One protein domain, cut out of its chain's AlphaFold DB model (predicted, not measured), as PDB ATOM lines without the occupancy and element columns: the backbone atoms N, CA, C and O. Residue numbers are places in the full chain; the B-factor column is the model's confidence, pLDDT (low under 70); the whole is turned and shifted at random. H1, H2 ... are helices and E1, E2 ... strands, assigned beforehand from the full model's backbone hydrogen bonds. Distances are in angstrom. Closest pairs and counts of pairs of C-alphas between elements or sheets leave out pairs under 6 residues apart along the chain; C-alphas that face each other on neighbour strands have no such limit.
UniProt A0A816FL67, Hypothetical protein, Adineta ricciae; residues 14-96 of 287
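Overview. This is residues 14 to 96 of the 287 residues of the protein "Hypothetical protein" of Adineta ricciae (UniProt A0A816FL67). The domain has little regular structure: long loops join one short helix, H1, to a two-stranded antiparallel hairpin, E1 and E2, and H1 is set away from E2. The printed part has 83 residues, with one named helix and two named strands in the order H1, E1, E2; the class is mixed, with 21 residues in named elements. The whole is compact, with a radius of gyration of the C-alphas of 13.4 A, and spans 36 by 29 by 24 A.

Arrangement. H1, residues 35 to 43, has every O i to N i+4 pair within hydrogen-bond range. E1, residues 72 to 77, and E2, residues 90 to 95, form an antiparallel hairpin at 160 degrees; N 74 and O 93 are 2.8 A apart, within hydrogen-bond range. H1 and E2 are apart.

Along the chain. H1 begins at C-alpha 35 (-37.954, 5.215, -7.841) and is 12.1 A long. E1 is 16.4 A long. E2, 16.5 A, ends at C-alpha 95 (-21.088, -0.711, -13.564).

Size, cuts and confidence. The farthest C-alphas, of Ala 50 and Gln 96, are 37.4 A apart. The printed part has no cut. Both links, H1 to E1 and E1 to E2, are long. Residues 14 to 23, 46 to 57 and 78 to 89 hold the 34 with pLDDT under 70.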
ATOM      1  N   THR A  14     -26.756  -8.030  -8.492       62.31
ATOM      2  CA  THR A  14     -28.134  -7.726  -8.110       62.31
ATOM      3  C   THR A  14     -29.080  -8.228  -9.201       62.31
ATOM      4  O   THR A  14     -28.848  -7.994 -10.391       62.31
ATOM      5  N   GLY A  15     -30.153  -8.909  -8.789       54.97
ATOM      6  CA  GLY A  15     -31.110  -9.584  -9.677       54.97
ATOM      7  C   GLY A  15     -30.845 -11.090  -9.816       54.97
ATOM      8  O   GLY A  15     -29.714 -11.549  -9.659       54.97
ATOM      9  N   LEU A  16     -31.897 -11.873 -10.079       55.78
ATOM     10  CA  LEU A  16     -31.790 -13.305 -10.376       55.78
ATOM     11  C   LEU A  16     -31.782 -13.500 -11.892       55.78
ATOM     12  O   LEU A  16     -32.736 -13.108 -12.551       55.78
ATOM     13  N   TYR A  17     -30.807 -14.234 -12.437       54.41
ATOM     14  CA  TYR A  17     -30.704 -14.545 -13.878       54.41
ATOM     15  C   TYR A  17     -31.982 -15.152 -14.504       54.41
ATOM     16  O   TYR A  17     -32.139 -15.210 -15.730       54.41
ATOM     17  N   THR A  18     -32.885 -15.652 -13.659       53.25
ATOM     18  CA  THR A  18     -34.194 -16.217 -13.997       53.25
ATOM     19  C   THR A  18     -35.374 -15.265 -13.744       53.25
ATOM     20  O   THR A  18     -36.409 -15.444 -14.377       53.25
ATOM     21  N   ALA A  19     -35.240 -14.256 -12.874       54.25
ATOM     22  CA  ALA A  19     -36.278 -13.295 -12.492       54.25
ATOM     23  C   ALA A  19     -35.643 -11.961 -12.038       54.25
ATOM     24  O   ALA A  19     -35.209 -11.801 -10.900       54.25
ATOM     25  N   ASN A  20     -35.561 -10.986 -12.943       53.81
ATOM     26  CA  ASN A  20     -34.819  -9.742 -12.696       53.81
ATOM     27  C   ASN A  20     -35.668  -8.584 -12.161       53.81
ATOM     28  O   ASN A  20     -35.156  -7.475 -12.021       53.81
ATOM     29  N   MET A  21     -36.955  -8.800 -11.891       59.22
ATOM     30  CA  MET A  21     -37.806  -7.740 -11.359       59.22
ATOM     31  C   MET A  21     -38.077  -8.011  -9.879       59.22
ATOM     32  O   MET A  21     -38.573  -9.090  -9.556       59.22
ATOM     33  N   PRO A  22     -37.736  -7.076  -8.977       61.53
ATOM     34  CA  PRO A  22     -38.214  -7.162  -7.608       61.53
ATOM     35  C   PRO A  22     -39.741  -7.131  -7.630       61.53
ATOM     36  O   PRO A  22     -40.335  -6.400  -8.426       61.53
ATOM     37  N   GLU A  23     -40.364  -7.913  -6.750       65.25
ATOM     38  CA  GLU A  23     -41.825  -7.970  -6.606       65.25
ATOM     39  C   GLU A  23     -42.422  -6.571  -6.387       65.25
ATOM     40  O   GLU A  23     -43.502  -6.257  -6.886       65.25
ATOM     41  N   TYR A  24     -41.658  -5.693  -5.727       74.62
ATOM     42  CA  TYR A  24     -42.024  -4.305  -5.493       74.62
ATOM     43  C   TYR A  24     -40.941  -3.330  -5.978       74.62
ATOM     44  O   TYR A  24     -39.762  -3.448  -5.643       74.62
ATOM     45  N   LEU A  25     -41.349  -2.284  -6.710       73.00
ATOM     46  CA  LEU A  25     -40.436  -1.241  -7.210       73.00
ATOM     47  C   LEU A  25     -39.715  -0.470  -6.097       73.00
ATOM     48  O   LEU A  25     -38.611   0.019  -6.314       73.00
ATOM     49  N   ASN A  26     -40.310  -0.362  -4.906       78.06
ATOM     50  CA  ASN A  26     -39.684   0.286  -3.748       78.06
ATOM     51  C   ASN A  26     -38.537  -0.539  -3.131       78.06
ATOM     52  O   ASN A  26     -37.811  -0.015  -2.294       78.06
ATOM     53  N   GLN A  27     -38.370  -1.797  -3.545       77.75
ATOM     54  CA  GLN A  27     -37.256  -2.670  -3.169       77.75
ATOM     55  C   GLN A  27     -36.216  -2.795  -4.295       77.75
ATOM     56  O   GLN A  27     -35.216  -3.494  -4.145       77.75
ATOM     57  N   SER A  28     -36.439  -2.132  -5.435       77.44
ATOM     58  CA  SER A  28     -35.521  -2.157  -6.569       77.44
ATOM     59  C   SER A  28     -34.343  -1.219  -6.363       77.44
ATOM     60  O   SER A  28     -34.520  -0.046  -6.049       77.44
ATOM     61  N   THR A  29     -33.136  -1.718  -6.623       77.00
ATOM     62  CA  THR A  29     -31.900  -0.921  -6.649       77.00
ATOM     63  C   THR A  29     -31.264  -0.902  -8.040       77.00
ATOM     64  O   THR A  29     -30.066  -0.655  -8.175       77.00
ATOM     65  N   PHE A  30     -32.042  -1.172  -9.097       83.81
ATOM     66  CA  PHE A  30     -31.527  -1.249 -10.466       83.81
ATOM     67  C   PHE A  30     -30.804   0.045 -10.867       83.81
ATOM     68  O   PHE A  30     -31.399   1.122 -10.905       83.81
ATOM     69  N   LEU A  31     -29.496  -0.071 -11.125       86.25
ATOM     70  CA  LEU A  31     -28.570   1.033 -11.408       86.25
ATOM     71  C   LEU A  31     -28.577   2.170 -10.366       86.25
ATOM     72  O   LEU A  31     -28.062   3.254 -10.640       86.25
ATOM     73  N   ASN A  32     -29.130   1.929  -9.173       86.81
ATOM     74  CA  ASN A  32     -29.410   2.942  -8.154       86.81
ATOM     75  C   ASN A  32     -30.200   4.155  -8.698       86.81
ATOM     76  O   ASN A  32     -29.961   5.296  -8.299       86.81
ATOM     77  N   LEU A  33     -31.106   3.922  -9.654       88.25
ATOM     78  CA  LEU A  33     -31.963   4.973 -10.198       88.25
ATOM     79  C   LEU A  33     -33.044   5.381  -9.181       88.25
ATOM     80  O   LEU A  33     -33.534   4.533  -8.432       88.25
ATOM     81  N   PRO A  34     -33.476   6.656  -9.178       89.06
ATOM     82  CA  PRO A  34     -34.628   7.090  -8.396       89.06
ATOM     83  C   PRO A  34     -35.876   6.251  -8.698       89.06
ATOM     84  O   PRO A  34     -36.140   5.899  -9.847       89.06
ATOM     85  N   THR A  35     -36.720   6.011  -7.692       87.25
ATOM     86  CA  THR A  35     -37.954   5.215  -7.841       87.25
ATOM     87  C   THR A  35     -38.860   5.707  -8.970       87.25
ATOM     88  O   THR A  35     -39.513   4.903  -9.631       87.25
ATOM     89  N   ASN A  36     -38.900   7.018  -9.222       89.00
ATOM     90  CA  ASN A  36     -39.675   7.578 -10.330       89.00
ATOM     91  C   ASN A  36     -39.128   7.147 -11.695       89.00
ATOM     92  O   ASN A  36     -39.913   6.776 -12.559       89.00
ATOM     93  N   ASP A  37     -37.808   7.119 -11.871       89.94
ATOM     94  CA  ASP A  37     -37.191   6.637 -13.107       89.94
ATOM     95  C   ASP A  37     -37.455   5.142 -13.301       89.94
ATOM     96  O   ASP A  37     -37.804   4.709 -14.396       89.94
ATOM     97  N   LEU A  38     -37.375   4.355 -12.225       85.62
ATOM     98  CA  LEU A  38     -37.703   2.930 -12.261       85.62
ATOM     99  C   LEU A  38     -39.171   2.680 -12.626       85.62
ATOM    100  O   LEU A  38     -39.457   1.766 -13.396       85.62
ATOM    101  N   ARG A  39     -40.102   3.504 -12.124       83.44
ATOM    102  CA  ARG A  39     -41.523   3.458 -12.512       83.44
ATOM    103  C   ARG A  39     -41.712   3.782 -13.986       83.44
ATOM    104  O   ARG A  39     -42.423   3.054 -14.667       83.44
ATOM    105  N   LEU A  40     -41.064   4.837 -14.472       85.25
ATOM    106  CA  LEU A  40     -41.136   5.230 -15.876       85.25
ATOM    107  C   LEU A  40     -40.557   4.142 -16.791       85.25
ATOM    108  O   LEU A  40     -41.171   3.812 -17.798       85.25
ATOM    109  N   LEU A  41     -39.430   3.525 -16.422       81.44
ATOM    110  CA  LEU A  41     -38.856   2.396 -17.159       81.44
ATOM    111  C   LEU A  41     -39.778   1.171 -17.153       81.44
ATOM    112  O   LEU A  41     -39.969   0.546 -18.192       81.44
ATOM    113  N   ALA A  42     -40.370   0.839 -16.003       76.94
ATOM    114  CA  ALA A  42     -41.267  -0.307 -15.875       76.94
ATOM    115  C   ALA A  42     -42.592  -0.114 -16.635       76.94
ATOM    116  O   ALA A  42     -43.132  -1.079 -17.169       76.94
ATOM    117  N   ALA A  43     -43.105   1.118 -16.696       75.19
ATOM    118  CA  ALA A  43     -44.369   1.459 -17.350       75.19
ATOM    119  C   ALA A  43     -44.205   1.986 -18.787       75.19
ATOM    120  O   ALA A  43     -45.199   2.337 -19.417       75.19
ATOM    121  N   SER A  44     -42.978   2.047 -19.318       76.06
ATOM    122  CA  SER A  44     -42.680   2.660 -20.619       76.06
ATOM    123  C   SER A  44     -43.194   4.111 -20.732       76.06
ATOM    124  O   SER A  44     -43.794   4.503 -21.736       76.06
ATOM    125  N   GLY A  45     -42.947   4.911 -19.692       75.44
ATOM    126  CA  GLY A  45     -43.328   6.320 -19.576       75.44
ATOM    127  C   GLY A  45     -44.517   6.560 -18.646       75.44
ATOM    128  O   GLY A  45     -44.760   5.801 -17.709       75.44
ATOM    129  N   GLN A  46     -45.249   7.653 -18.879       67.88
ATOM    130  CA  GLN A  46     -46.546   7.877 -18.241       67.88
ATOM    131  C   GLN A  46     -47.612   7.151 -19.051       67.88
ATOM    132  O   GLN A  46     -48.271   7.745 -19.899       67.88
ATOM    133  N   ASN A  47     -47.741   5.846 -18.830       62.88
ATOM    134  CA  ASN A  47     -48.845   5.117 -19.426       62.88
ATOM    135  C   ASN A  47     -50.137   5.562 -18.724       62.88
ATOM    136  O   ASN A  47     -50.321   5.299 -17.536       62.88
ATOM    137  N   THR A  48     -50.986   6.312 -19.425       59.56
ATOM    138  CA  THR A  48     -52.301   6.739 -18.918       59.56
ATOM    139  C   THR A  48     -53.334   5.615 -18.977       59.56
ATOM    140  O   THR A  48     -54.371   5.714 -18.325       59.56
ATOM    141  N   ASP A  49     -53.041   4.548 -19.724       60.44
ATOM    142  CA  ASP A  49     -53.893   3.371 -19.844       60.44
ATOM    143  C   ASP A  49     -53.570   2.321 -18.775       60.44
ATOM    144  O   ASP A  49     -52.410   2.045 -18.460       60.44
ATOM    145  N   ALA A  50     -54.625   1.702 -18.238       58.16
ATOM    146  CA  ALA A  50     -54.537   0.685 -17.188       58.16
ATOM    147  C   ALA A  50     -53.866  -0.621 -17.652       58.16
ATOM    148  O   ALA A  50     -53.447  -1.431 -16.824       58.16
ATOM    149  N   GLU A  51     -53.757  -0.836 -18.965       65.56
ATOM    150  CA  GLU A  51     -53.244  -2.071 -19.541       65.56
ATOM    151  C   GLU A  51     -51.875  -1.871 -20.195       65.56
ATOM    152  O   GLU A  51     -51.661  -0.992 -21.031       65.56
ATOM    153  N   LEU A  52     -50.936  -2.759 -19.856       62.41
ATOM    154  CA  LEU A  52     -49.593  -2.757 -20.436       62.41
ATOM    155  C   LEU A  52     -49.615  -2.940 -21.955       62.41
ATOM    156  O   LEU A  52     -48.696  -2.461 -22.599       62.41
ATOM    157  N   VAL A  53     -50.626  -3.586 -22.547       66.56
ATOM    158  CA  VAL A  53     -50.724  -3.808 -24.006       66.56
ATOM    159  C   VAL A  53     -50.706  -2.504 -24.815       66.56
ATOM    160  O   VAL A  53     -50.125  -2.487 -25.898       66.56
ATOM    161  N   ASN A  54     -51.225  -1.407 -24.262       64.06
ATOM    162  CA  ASN A  54     -51.336  -0.127 -24.969       64.06
ATOM    163  C   ASN A  54     -50.144   0.815 -24.726       64.06
ATOM    164  O   ASN A  54     -50.078   1.890 -25.319       64.06
ATOM    165  N   ALA A  55     -49.179   0.418 -23.886       64.56
ATOM    166  CA  ALA A  55     -47.983   1.220 -23.644       64.56
ATOM    167  C   ALA A  55     -47.156   1.381 -24.928       64.56
ATOM    168  O   ALA A  55     -46.962   0.403 -25.661       64.56
ATOM    169  N   SER A  56     -46.600   2.582 -25.146       69.75
ATOM    170  CA  SER A  56     -45.696   2.879 -26.268       69.75
ATOM    171  C   SER A  56     -44.616   1.801 -26.435       69.75
ATOM    172  O   SER A  56     -44.103   1.248 -25.461       69.75
ATOM    173  N   ALA A  57     -44.251   1.498 -27.682       67.62
ATOM    174  CA  ALA A  57     -43.174   0.553 -27.984       67.62
ATOM    175  C   ALA A  57     -41.789   1.083 -27.575       67.62
ATOM    176  O   ALA A  57     -40.871   0.295 -27.354       67.62
ATOM    177  N   TYR A  58     -41.651   2.405 -27.464       71.00
ATOM    178  CA  TYR A  58     -40.402   3.070 -27.129       71.00
ATOM    179  C   TYR A  58     -40.634   4.074 -26.009       71.00
ATOM    180  O   TYR A  58     -41.528   4.923 -26.086       71.00
ATOM    181  N   PHE A  59     -39.793   3.986 -24.988       80.56
ATOM    182  CA  PHE A  59     -39.671   4.996 -23.957       80.56
ATOM    183  C   PHE A  59     -38.195   5.304 -23.754       80.56
ATOM    184  O   PHE A  59     -37.391   4.404 -23.513       80.56
ATOM    185  N   ASP A  60     -37.860   6.583 -23.868       83.75
ATOM    186  CA  ASP A  60     -36.525   7.086 -23.600       83.75
ATOM    187  C   ASP A  60     -36.544   7.822 -22.259       83.75
ATOM    188  O   ASP A  60     -37.207   8.848 -22.100       83.75
ATOM    189  N   LEU A  61     -35.822   7.278 -21.278       86.06
ATOM    190  CA  LEU A  61     -35.639   7.924 -19.978       86.06
ATOM    191  C   LEU A  61     -34.733   9.168 -20.092       86.06
ATOM    192  O   LEU A  61     -34.714  10.017 -19.194       86.06
ATOM    193  N   GLY A  62     -33.983   9.282 -21.186       91.88
ATOM    194  CA  GLY A  62     -32.885  10.210 -21.367       91.88
ATOM    195  C   GLY A  62     -31.646   9.802 -20.562       91.88
ATOM    196  O   GLY A  62     -31.676   8.856 -19.765       91.88
ATOM    197  N   PRO A  63     -30.532  10.532 -20.727       91.00
ATOM    198  CA  PRO A  63     -29.316  10.277 -19.970       91.00
ATOM    199  C   PRO A  63     -29.554  10.368 -18.457       91.00
ATOM    200  O   PRO A  63     -30.239  11.268 -17.959       91.00
ATOM    201  N   ARG A  64     -28.957   9.439 -17.709       91.00
ATOM    202  CA  ARG A  64     -28.891   9.477 -16.245       91.00
ATOM    203  C   ARG A  64     -27.451   9.360 -15.790       91.00
ATOM    204  O   ARG A  64     -26.687   8.557 -16.321       91.00
ATOM    205  N   LEU A  65     -27.095  10.175 -14.800       86.50
ATOM    206  CA  LEU A  65     -25.791  10.087 -14.167       86.50
ATOM    207  C   LEU A  65     -25.739   8.809 -13.330       86.50
ATOM    208  O   LEU A  65     -26.458   8.668 -12.343       86.50
ATOM    209  N   ILE A  66     -24.862   7.896 -13.724       84.75
ATOM    210  CA  ILE A  66     -24.539   6.705 -12.947       84.75
ATOM    211  C   ILE A  66     -23.443   7.085 -11.953       84.75
ATOM    212  O   ILE A  66     -22.403   7.620 -12.334       84.75
ATOM    213  N   THR A  67     -23.692   6.846 -10.666       84.62
ATOM    214  CA  THR A  67     -22.764   7.215  -9.587       84.62
ATOM    215  C   THR A  67     -21.953   6.005  -9.135       84.62
ATOM    216  O   THR A  67     -22.269   4.866  -9.475       84.62
ATOM    217  N   ALA A  68     -20.927   6.220  -8.309       78.38
ATOM    218  CA  ALA A  68     -20.173   5.117  -7.711       78.38
ATOM    219  C   ALA A  68     -21.061   4.166  -6.878       78.38
ATOM    220  O   ALA A  68     -20.768   2.976  -6.800       78.38
ATOM    221  N   ALA A  69     -22.171   4.660  -6.310       83.12
ATOM    222  CA  ALA A  69     -23.150   3.835  -5.596       83.12
ATOM    223  C   ALA A  69     -23.894   2.853  -6.518       83.12
ATOM    224  O   ALA A  69     -24.407   1.840  -6.055       83.12
ATOM    225  N   SER A  70     -23.915   3.121  -7.824       86.31
ATOM    226  CA  SER A  70     -24.470   2.226  -8.833       86.31
ATOM    227  C   SER A  70     -23.502   1.105  -9.225       86.31
ATOM    228  O   SER A  70     -23.858   0.306 -10.084       86.31
ATOM    229  N   ALA A  71     -22.294   1.020  -8.657       86.81
ATOM    230  CA  ALA A  71     -21.354  -0.059  -8.957       86.81
ATOM    231  C   ALA A  71     -21.964  -1.433  -8.645       86.81
ATOM    232  O   ALA A  71     -22.404  -1.697  -7.528       86.81
ATOM    233  N   GLY A  72     -21.977  -2.321  -9.633       84.62
ATOM    234  CA  GLY A  72     -22.659  -3.603  -9.514       84.62
ATOM    235  C   GLY A  72     -22.822  -4.309 -10.849       84.62
ATOM    236  O   GLY A  72     -22.554  -3.749 -11.917       84.62
ATOM    237  N   ILE A  73     -23.267  -5.557 -10.777       83.00
ATOM    238  CA  ILE A  73     -23.698  -6.326 -11.941       83.00
ATOM    239  C   ILE A  73     -25.216  -6.388 -11.900       83.00
ATOM    240  O   ILE A  73     -25.784  -6.987 -10.992       83.00
ATOM    241  N   TYR A  74     -25.859  -5.804 -12.901       81.69
ATOM    242  CA  TYR A  74     -27.307  -5.809 -13.040       81.69
ATOM    243  C   TYR A  74     -27.675  -6.745 -14.168       81.69
ATOM    244  O   TYR A  74     -27.310  -6.534 -15.326       81.69
ATOM    245  N   GLN A  75     -28.385  -7.802 -13.821       77.88
ATOM    246  CA  GLN A  75     -28.968  -8.700 -14.801       77.88
ATOM    247  C   GLN A  75     -30.371  -8.187 -15.110       77.88
ATOM    248  O   GLN A  75     -31.102  -7.778 -14.210       77.88
ATOM    249  N   TYR A  76     -30.734  -8.148 -16.386       73.94
ATOM    250  CA  TYR A  76     -32.070  -7.741 -16.801       73.94
ATOM    251  C   TYR A  76     -32.581  -8.660 -17.906       73.94
ATOM    252  O   TYR A  76     -31.814  -9.240 -18.673       73.94
ATOM    253  N   VAL A  77     -33.897  -8.832 -17.952       71.19
ATOM    254  CA  VAL A  77     -34.589  -9.560 -19.019       71.19
ATOM    255  C   VAL A  77     -35.424  -8.534 -19.761       71.19
ATOM    256  O   VAL A  77     -36.226  -7.840 -19.137       71.19
ATOM    257  N   SER A  78     -35.226  -8.420 -21.072       65.19
ATOM    258  CA  SER A  78     -36.139  -7.636 -21.902       65.19
ATOM    259  C   SER A  78     -37.425  -8.435 -22.096       65.19
ATOM    260  O   SER A  78     -37.403  -9.522 -22.669       65.19
ATOM    261  N   THR A  79     -38.547  -7.928 -21.589       58.91
ATOM    262  CA  THR A  79     -39.860  -8.588 -21.703       58.91
ATOM    263  C   THR A  79     -40.633  -8.174 -22.957       58.91
ATOM    264  O   THR A  79     -41.662  -8.774 -23.259       58.91
ATOM    265  N   ARG A  80     -40.138  -7.189 -23.721       55.94
ATOM    266  CA  ARG A  80     -40.736  -6.717 -24.978       55.94
ATOM    267  C   ARG A  80     -39.826  -7.004 -26.169       55.94
ATOM    268  O   ARG A  80     -39.239  -6.106 -26.762       55.94
ATOM    269  N   ASN A  81     -39.751  -8.277 -26.539       48.44
ATOM    270  CA  ASN A  81     -39.569  -8.663 -27.931       48.44
ATOM    271  C   ASN A  81     -40.865  -9.371 -28.339       48.44
ATOM    272  O   ASN A  81     -41.207 -10.396 -27.754       48.44
ATOM    273  N   ASN A  82     -41.620  -8.798 -29.279       46.75
ATOM    274  CA  ASN A  82     -42.921  -9.320 -29.727       46.75
ATOM    275  C   ASN A  82     -42.791 -10.606 -30.572       46.75
ATOM    276  O   ASN A  82     -43.738 -11.037 -31.221       46.75
ATOM    277  N   ASP A  83     -41.607 -11.215 -30.570       44.66
ATOM    278  CA  ASP A  83     -41.366 -12.549 -31.077       44.66
ATOM    279  C   ASP A  83     -40.986 -13.460 -29.901       44.66
ATOM    280  O   ASP A  83     -39.882 -13.406 -29.347       44.66
ATOM    281  N   PHE A  84     -41.940 -14.303 -29.499       47.84
ATOM    282  CA  PHE A  84     -41.777 -15.310 -28.449       47.84
ATOM    283  C   PHE A  84     -40.658 -16.329 -28.748       47.84
ATOM    284  O   PHE A  84     -40.322 -17.116 -27.863       47.84
ATOM    285  N   SER A  85     -40.055 -16.297 -29.942       51.59
ATOM    286  CA  SER A  85     -38.872 -17.079 -30.305       51.59
ATOM    287  C   SER A  85     -37.572 -16.615 -29.619       51.59
ATOM    288  O   SER A  85     -36.630 -17.394 -29.527       51.59
ATOM    289  N   ASN A  86     -37.523 -15.386 -29.079       47.41
ATOM    290  CA  ASN A  86     -36.299 -14.739 -28.575       47.41
ATOM    291  C   ASN A  86     -36.333 -14.405 -27.064       47.41
ATOM    292  O   ASN A  86     -35.719 -13.431 -26.617       47.41
ATOM    293  N   ARG A  87     -37.007 -15.228 -26.239       52.06
ATOM    294  CA  ARG A  87     -37.046 -15.099 -24.756       52.06
ATOM    295  C   ARG A  87     -35.676 -15.194 -24.057       52.06
ATOM    296  O   ARG A  87     -35.595 -14.993 -22.846       52.06
ATOM    297  N   ASP A  88     -34.606 -15.430 -24.809       52.53
ATOM    298  CA  ASP A  88     -33.229 -15.501 -24.321       52.53
ATOM    299  C   ASP A  88     -32.483 -14.157 -24.327       52.53
ATOM    300  O   ASP A  88     -31.285 -14.120 -24.039       52.53
ATOM    301  N   GLN A  89     -33.155 -13.027 -24.590       54.94
ATOM    302  CA  GLN A  89     -32.551 -11.688 -24.485       54.94
ATOM    303  C   GLN A  89     -32.367 -11.251 -23.020       54.94
ATOM    304  O   GLN A  89     -32.988 -10.314 -22.510       54.94
ATOM    305  N   LYS A  90     -31.479 -11.971 -22.332       70.69
ATOM    306  CA  LYS A  90     -30.935 -11.646 -21.018       70.69
ATOM    307  C   LYS A  90     -29.739 -10.729 -21.214       70.69
ATOM    308  O   LYS A  90     -28.727 -11.118 -21.793       70.69
ATOM    309  N   GLY A  91     -29.862  -9.505 -20.729       74.00
ATOM    310  CA  GLY A  91     -28.780  -8.539 -20.724       74.00
ATOM    311  C   GLY A  91     -28.073  -8.502 -19.376       74.00
ATOM    312  O   GLY A  91     -28.626  -8.856 -18.331       74.00
ATOM    313  N   ARG A  92     -26.821  -8.055 -19.400       80.62
ATOM    314  CA  ARG A  92     -26.025  -7.805 -18.202       80.62
ATOM    315  C   ARG A  92     -25.377  -6.437 -18.331       80.62
ATOM    316  O   ARG A  92     -24.586  -6.222 -19.243       80.62
ATOM    317  N   ILE A  93     -25.681  -5.550 -17.394       84.25
ATOM    318  CA  ILE A  93     -25.014  -4.260 -17.239       84.25
ATOM    319  C   ILE A  93     -23.981  -4.413 -16.133       84.25
ATOM    320  O   ILE A  93     -24.282  -4.933 -15.061       84.25
ATOM    321  N   ILE A  94     -22.753  -3.978 -16.395       84.50
ATOM    322  CA  ILE A  94     -21.673  -3.991 -15.413       84.50
ATOM    323  C   ILE A  94     -21.265  -2.544 -15.189       84.50
ATOM    324  O   ILE A  94     -20.745  -1.897 -16.094       84.50
ATOM    325  N   VAL A  95     -21.497  -2.050 -13.980       86.94
ATOM    326  CA  VAL A  95     -21.088  -0.711 -13.564       86.94
ATOM    327  C   VAL A  95     -19.850  -0.850 -12.694       86.94
ATOM    328  O   VAL A  95     -19.880  -1.514 -11.656       86.94
ATOM    329  N   GLN A  96     -18.750  -0.233 -13.121       85.75
ATOM    330  CA  GLN A  96     -17.474  -0.268 -12.409       85.75
ATOM    331  C   GLN A  96     -17.179   1.125 -11.837       85.75
ATOM    332  O   GLN A  96     -17.328   2.107 -12.559       85.75
TER     333      GLN A  96